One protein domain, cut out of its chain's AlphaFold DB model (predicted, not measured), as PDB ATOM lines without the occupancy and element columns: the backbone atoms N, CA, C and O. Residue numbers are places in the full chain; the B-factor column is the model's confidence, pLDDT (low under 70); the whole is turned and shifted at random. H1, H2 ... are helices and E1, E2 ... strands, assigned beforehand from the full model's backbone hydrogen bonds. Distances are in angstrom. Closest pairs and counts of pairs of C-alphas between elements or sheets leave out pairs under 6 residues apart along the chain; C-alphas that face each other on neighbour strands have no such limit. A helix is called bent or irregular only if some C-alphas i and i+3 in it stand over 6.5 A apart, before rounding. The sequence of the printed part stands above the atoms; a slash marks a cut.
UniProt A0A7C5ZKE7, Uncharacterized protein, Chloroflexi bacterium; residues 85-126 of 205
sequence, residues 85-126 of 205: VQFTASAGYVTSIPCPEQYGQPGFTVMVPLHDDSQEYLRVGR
ATOM      1  N   VAL A  85     -26.596  32.456 -48.767       89.31
ATOM      2  CA  VAL A  85     -27.899  32.934 -49.236       89.31
ATOM      3  C   VAL A  85     -28.231  34.217 -48.490       89.31
ATOM      4  O   VAL A  85     -28.189  34.253 -47.260       89.31
ATOM      5  N   GLN A  86     -28.560  35.265 -49.243       91.00
ATOM      6  CA  GLN A  86     -28.844  36.590 -48.707       91.00
ATOM      7  C   GLN A  86     -30.352  36.844 -48.625       91.00
ATOM      8  O   GLN A  86     -31.079  36.699 -49.607       91.00
ATOM      9  N   PHE A  87     -30.806  37.290 -47.461       88.25
ATOM     10  CA  PHE A  87     -32.181  37.675 -47.168       88.25
ATOM     11  C   PHE A  87     -32.225  39.158 -46.818       88.25
ATOM     12  O   PHE A  87     -31.361  39.660 -46.100       88.25
ATOM     13  N   THR A  88     -33.245  39.858 -47.312       93.25
ATOM     14  CA  THR A  88     -33.488  41.261 -46.962       93.25
ATOM     15  C   THR A  88     -34.767  41.341 -46.144       93.25
ATOM     16  O   THR A  88     -35.832  40.945 -46.616       93.25
ATOM     17  N   ALA A  89     -34.661  41.823 -44.909       93.06
ATOM     18  CA  ALA A  89     -35.814  42.078 -44.058       93.06
ATOM     19  C   ALA A  89     -36.495  43.395 -44.460       93.06
ATOM     20  O   ALA A  89     -35.839  44.320 -44.938       93.06
ATOM     21  N   SER A  90     -37.797  43.527 -44.190       94.69
ATOM     22  CA  SER A  90     -38.552  44.767 -44.451       94.69
ATOM     23  C   SER A  90     -37.995  45.988 -43.708       94.69
ATOM     24  O   SER A  90     -38.144  47.110 -44.178       94.69
ATOM     25  N   ALA A  91     -37.311  45.768 -42.582       94.69
ATOM     26  CA  ALA A  91     -36.610  46.802 -41.822       94.69
ATOM     27  C   ALA A  91     -35.280  47.263 -42.461       94.69
ATOM     28  O   ALA A  91     -34.604  48.118 -41.900       94.69
ATOM     29  N   GLY A  92     -34.876  46.695 -43.604       93.31
ATOM     30  CA  GLY A  92     -33.653  47.064 -44.326       93.31
ATOM     31  C   GLY A  92     -32.405  46.261 -43.948       93.31
ATOM     32  O   GLY A  92     -31.354  46.459 -44.551       93.31
ATOM     33  N   TYR A  93     -32.497  45.329 -42.994       93.75
ATOM     34  CA  TYR A  93     -31.382  44.439 -42.671       93.75
ATOM     35  C   TYR A  93     -31.116  43.447 -43.796       93.75
ATOM     36  O   TYR A  93     -32.034  42.793 -44.297       93.75
ATOM     37  N   VAL A  94     -29.839  43.280 -44.117       92.94
ATOM     38  CA  VAL A  94     -29.347  42.232 -45.002       92.94
ATOM     39  C   VAL A  94     -28.696  41.156 -44.143       92.94
ATOM     40  O   VAL A  94     -27.704  41.415 -43.469       92.94
ATOM     41  N   THR A  95     -29.265  39.954 -44.148       90.12
ATOM     42  CA  THR A  95     -28.722  38.794 -43.429       90.12
ATOM     43  C   THR A  95     -28.246  37.764 -44.434       90.12
ATOM     44  O   THR A  95     -28.980  37.418 -45.356       90.12
ATOM     45  N   SER A  96     -27.031  37.261 -44.248       91.31
ATOM     46  CA  SER A  96     -26.487  36.173 -45.053       91.31
ATOM     47  C   SER A  96     -26.317  34.945 -44.177       91.31
ATOM     48  O   SER A  96     -25.745  35.048 -43.095       91.31
ATOM     49  N   ILE A  97     -26.801  33.798 -44.643       88.44
ATOM     50  CA  ILE A  97     -26.588  32.513 -43.971       88.44
ATOM     51  C   ILE A  97     -25.871  31.551 -44.916       88.44
ATOM     52  O   ILE A  97     -26.068  31.647 -46.133       88.44
ATOM     53  N   PRO A  98     -25.085  30.602 -44.393       87.75
ATOM     54  CA  PRO A  98     -24.542  29.524 -45.205       87.75
ATOM     55  C   PRO A  98     -25.669  28.768 -45.931       87.75
ATOM     56  O   PRO A  98     -26.752  28.583 -45.369       87.75
ATOM     57  N   CYS A  99     -25.438  28.324 -47.174       88.56
ATOM     58  CA  CYS A  99     -26.437  27.561 -47.929       88.56
ATOM     59  C   CYS A  99     -26.929  26.353 -47.114       88.56
ATOM     60  O   CYS A  99     -26.108  25.510 -46.753       88.56
ATOM     61  N   PRO A 100     -28.242  26.192 -46.877       87.44
ATOM     62  CA  PRO A 100     -28.753  25.030 -46.151       87.44
ATOM     63  C   PRO A 100     -28.437  23.696 -46.847       87.44
ATOM     64  O   PRO A 100     -28.226  22.682 -46.190       87.44
ATOM     65  N   GLU A 101     -28.354  23.690 -48.181       85.75
ATOM     66  CA  GLU A 101     -28.117  22.465 -48.957       85.75
ATOM     67  C   GLU A 101     -26.709  21.883 -48.771       85.75
ATOM     68  O   GLU A 101     -26.527  20.687 -48.970       85.75
ATOM     69  N   GLN A 102     -25.734  22.674 -48.306       84.88
ATOM     70  CA  GLN A 102     -24.368  22.178 -48.097       84.88
ATOM     71  C   GLN A 102     -24.269  21.140 -46.968       84.88
ATOM     72  O   GLN A 102     -23.295  20.400 -46.890       84.88
ATOM     73  N   TYR A 103     -25.275  21.075 -46.092       82.00
ATOM     74  CA  TYR A 103     -25.293  20.161 -44.950       82.00
ATOM     75  C   TYR A 103     -25.953  18.814 -45.266       82.00
ATOM     76  O   TYR A 103     -26.014  17.956 -44.390       82.00
ATOM     77  N   GLY A 104     -26.484  18.624 -46.483       75.81
ATOM     78  CA  GLY A 104     -27.056  17.346 -46.927       75.81
ATOM     79  C   GLY A 104     -28.217  16.823 -46.069       75.81
ATOM     80  O   GLY A 104     -28.514  15.631 -46.097       75.81
ATOM     81  N   GLN A 105     -28.867  17.683 -45.276       77.06
ATOM     82  CA  GLN A 105     -29.899  17.252 -44.334       77.06
ATOM     83  C   GLN A 105     -31.239  17.023 -45.056       77.06
ATOM     84  O   GLN A 105     -31.721  17.922 -45.765       77.06
ATOM     85  N   PRO A 106     -31.876  15.848 -44.883       75.88
ATOM     86  CA  PRO A 106     -33.180  15.562 -45.469       75.88
ATOM     87  C   PRO A 106     -34.312  16.305 -44.738       75.88
ATOM     88  O   PRO A 106     -34.151  16.801 -43.626       75.88
ATOM     89  N   GLY A 107     -35.498  16.346 -45.352       77.81
ATOM     90  CA  GLY A 107     -36.724  16.861 -44.726       77.81
ATOM     91  C   GLY A 107     -36.991  18.355 -44.937       77.81
ATOM     92  O   GLY A 107     -36.305  19.042 -45.691       77.81
ATOM     93  N   PHE A 108     -38.038  18.872 -44.290       80.19
ATOM     94  CA  PHE A 108     -38.517  20.256 -44.464       80.19
ATOM     95  C   PHE A 108     -37.795  21.286 -43.589       80.19
ATOM     96  O   PHE A 108     -38.143  22.467 -43.594       80.19
ATOM     97  N   THR A 109     -36.828  20.861 -42.786       85.38
ATOM     98  CA  THR A 109     -36.065  21.729 -41.894       85.38
ATOM     99  C   THR A 109     -34.608  21.311 -41.943       85.38
ATOM    100  O   THR A 109     -34.313  20.130 -41.806       85.38
ATOM    101  N   VAL A 110     -33.722  22.287 -42.108       85.12
ATOM    102  CA  VAL A 110     -32.271  22.115 -42.041       85.12
ATOM    103  C   VAL A 110     -31.745  22.863 -40.825       85.12
ATOM    104  O   VAL A 110     -32.159  23.994 -40.561       85.12
ATOM    105  N   MET A 111     -30.828  22.235 -40.098       88.00
ATOM    106  CA  MET A 111     -30.105  22.830 -38.981       88.00
ATOM    107  C   MET A 111     -28.766  23.362 -39.488       88.00
ATOM    108  O   MET A 111     -27.868  22.586 -39.804       88.00
ATOM    109  N   VAL A 112     -28.649  24.685 -39.606       87.50
ATOM    110  CA  VAL A 112     -27.432  25.359 -40.073       87.50
ATOM    111  C   VAL A 112     -26.596  25.764 -38.851       87.50
ATOM    112  O   VAL A 112     -27.088  26.565 -38.058       87.50
ATOM    113  N   PRO A 113     -25.379  25.228 -38.653       85.12
ATOM    114  CA  PRO A 113     -24.510  25.627 -37.546       85.12
ATOM    115  C   PRO A 113     -24.172  27.119 -37.620       85.12
ATOM    116  O   PRO A 113     -24.043  27.685 -38.708       85.12
ATOM    117  N   LEU A 114     -24.058  27.762 -36.457       82.44
ATOM    118  CA  LEU A 114     -23.716  29.186 -36.363       82.44
ATOM    119  C   LEU A 114     -22.214  29.440 -36.544       82.44
ATOM    120  O   LEU A 114     -21.828  30.497 -37.036       82.44
ATOM    121  N   HIS A 115     -21.380  28.475 -36.162       79.44
ATOM    122  CA  HIS A 115     -19.941  28.453 -36.395       79.44
ATOM    123  C   HIS A 115     -19.450  27.001 -36.396       79.44
ATOM    124  O   HIS A 115     -20.177  26.093 -35.982       79.44
ATOM    125  N   ASP A 116     -18.215  26.780 -36.839       74.38
ATOM    126  CA  ASP A 116     -17.594  25.457 -36.800       74.38
ATOM    127  C   ASP A 116     -17.606  24.915 -35.356       74.38
ATOM    128  O   ASP A 116     -17.385  25.659 -34.396       74.38
ATOM    129  N   ASP A 117     -17.957  23.637 -35.199       75.00
ATOM    130  CA  ASP A 117     -18.109  22.926 -33.918       75.00
ATOM    131  C   ASP A 117     -19.226  23.426 -32.966       75.00
ATOM    132  O   ASP A 117     -19.270  23.031 -31.795       75.00
ATOM    133  N   SER A 118     -20.181  24.250 -33.431       74.69
ATOM    134  CA  SER A 118     -21.310  24.698 -32.597       74.69
ATOM    135  C   SER A 118     -22.343  23.591 -32.324       74.69
ATOM    136  O   SER A 118     -22.753  22.849 -33.217       74.69
ATOM    137  N   GLN A 119     -22.840  23.537 -31.082       80.81
ATOM    138  CA  GLN A 119     -24.086  22.828 -30.720       80.81
ATOM    139  C   GLN A 119     -25.332  23.717 -30.911       80.81
ATOM    140  O   GLN A 119     -26.460  23.297 -30.655       80.81
ATOM    141  N   GLU A 120     -25.127  24.964 -31.336       87.56
ATOM    142  CA  GLU A 120     -26.178  25.930 -31.633       87.56
ATOM    143  C   GLU A 120     -26.431  25.989 -33.139       87.56
ATOM    144  O   GLU A 120     -25.493  25.978 -33.939       87.56
ATOM    145  N   TYR A 121     -27.703  26.070 -33.530       89.19
ATOM    146  CA  TYR A 121     -28.107  25.987 -34.929       89.19
ATOM    147  C   TYR A 121     -29.192  27.003 -35.261       89.19
ATOM    148  O   TYR A 121     -30.159  27.182 -34.516       89.19
ATOM    149  N   LEU A 122     -29.091  27.589 -36.451       89.44
ATOM    150  CA  LEU A 122     -30.200  28.258 -37.104       89.44
ATOM    151  C   LEU A 122     -31.117  27.215 -37.747       89.44
ATOM    152  O   LEU A 122     -30.705  26.427 -38.600       89.44
ATOM    153  N   ARG A 123     -32.395  27.252 -37.377       90.56
ATOM    154  CA  ARG A 123     -33.422  26.414 -37.989       90.56
ATOM    155  C   ARG A 123     -33.928  27.055 -39.281       90.56
ATOM    156  O   ARG A 123     -34.630  28.062 -39.236       90.56
ATOM    157  N   VAL A 124     -33.636  26.437 -40.421       88.25
ATOM    158  CA  VAL A 124     -34.091  26.908 -41.736       88.25
ATOM    159  C   VAL A 124     -35.200  26.005 -42.258       88.25
ATOM    160  O   VAL A 124     -34.986  24.828 -42.541       88.25
ATOM    161  N   GLY A 125     -36.409  26.552 -42.385       86.44
ATOM    162  CA  GLY A 125     -37.538  25.850 -42.991       86.44
ATOM    163  C   GLY A 125     -37.485  25.895 -44.519       86.44
ATOM    164  O   GLY A 125     -37.210  26.937 -45.104       86.44
ATOM    165  N   ARG A 126     -37.829  24.783 -45.175       81.56
ATOM    166  CA  ARG A 126     -37.985  24.678 -46.639       81.56
ATOM    167  C   ARG A 126     -39.426  24.959 -47.102       81.56
ATOM    168  O   ARG A 126     -39.824  24.568 -48.198       81.56
TER     169      ARG A 126
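This is residues 85 to 126 of the 205 residues of an uncharacterized protein of Chloroflexi bacterium (UniProt A0A7C5ZKE7). Two small two-stranded hairpins, E1 with E2 and E3 with E4, are set crosswise to each other, the first reaching away like an arm from the second. The short helix H1 joins them along the chain and packs on the second hairpin, mainly at E3, while the strands of the two hairpins stay apart from each other. The printed part has 42 residues with four named strands and one named helix, in the order E1, E2, H1, E3, E4; each sheet holds two antiparallel strands, and the class is mostly strand. The whole is only just loose, close to compact, with a radius of gyration of the C-alphas of 11.3 A, and its C-alphas span 30 by 22 by 14 A.

E1 is residues 85 to 88, 10.3 A from first to last C-alpha, and begins at C-alpha 85 at (-27.899, 32.934, -49.236). E2 is residues 94 to 97, 10.2 A long. H1 is residues 100 to 103, 6.1 A long, beginning at C-alpha 100 at (-28.753, 25.030, -46.151). E3 is residues 109 to 113, 12.9 A long. E4 is residues 121 to 125, 12.4 A long, and ends at C-alpha 125 at (-37.538, 25.850, -42.991).

E1 and E2 form a hairpin of antiparallel strands, with 154 degrees between their directions. The C-alphas of Gln 86 and Ser 96 face each other at 4.4 A. N 85 and O 97, 2.8 A apart, are within hydrogen-bond range, as are N 95 and O 87 at 2.9 A. H1 has its closest C-alphas to E3 at Pro 100 and Val 110, 6.1 A apart, with 5 pairs of C-alphas within 8 A. For H1 and E4 there is 1 such pair, Pro 100 and Val 124, at 7.2 A. H1 is neither bent nor irregular, but only just: C-alphas 100 and 103 are 6.1 A apart. H1 is too short for a pair of O i and N i+4 inside it; its 1 pair of O i and N i+3 is within range. E3 and E4 form the second hairpin, antiparallel at 153 degrees. N 110 and O 124 are 2.9 A apart and N 122 and O 112 are 2.8 A apart, both within hydrogen-bond range. E2 and E3 are only just apart, with their closest C-alphas at 8.2 A. E1 is apart from H1, E3 and E4, and E2 is apart from E4.

The two C-alphas farthest apart are those of Ser 90 and Asp 117, at 31.7 A. The printed part has no cut. The links E1 to E2, E2 to H1 and H1 to E3 are tight, the link E3 to E4 is short, and no link is long. The mean pLDDT of the printed part is 85.9, and no printed residue is under 70.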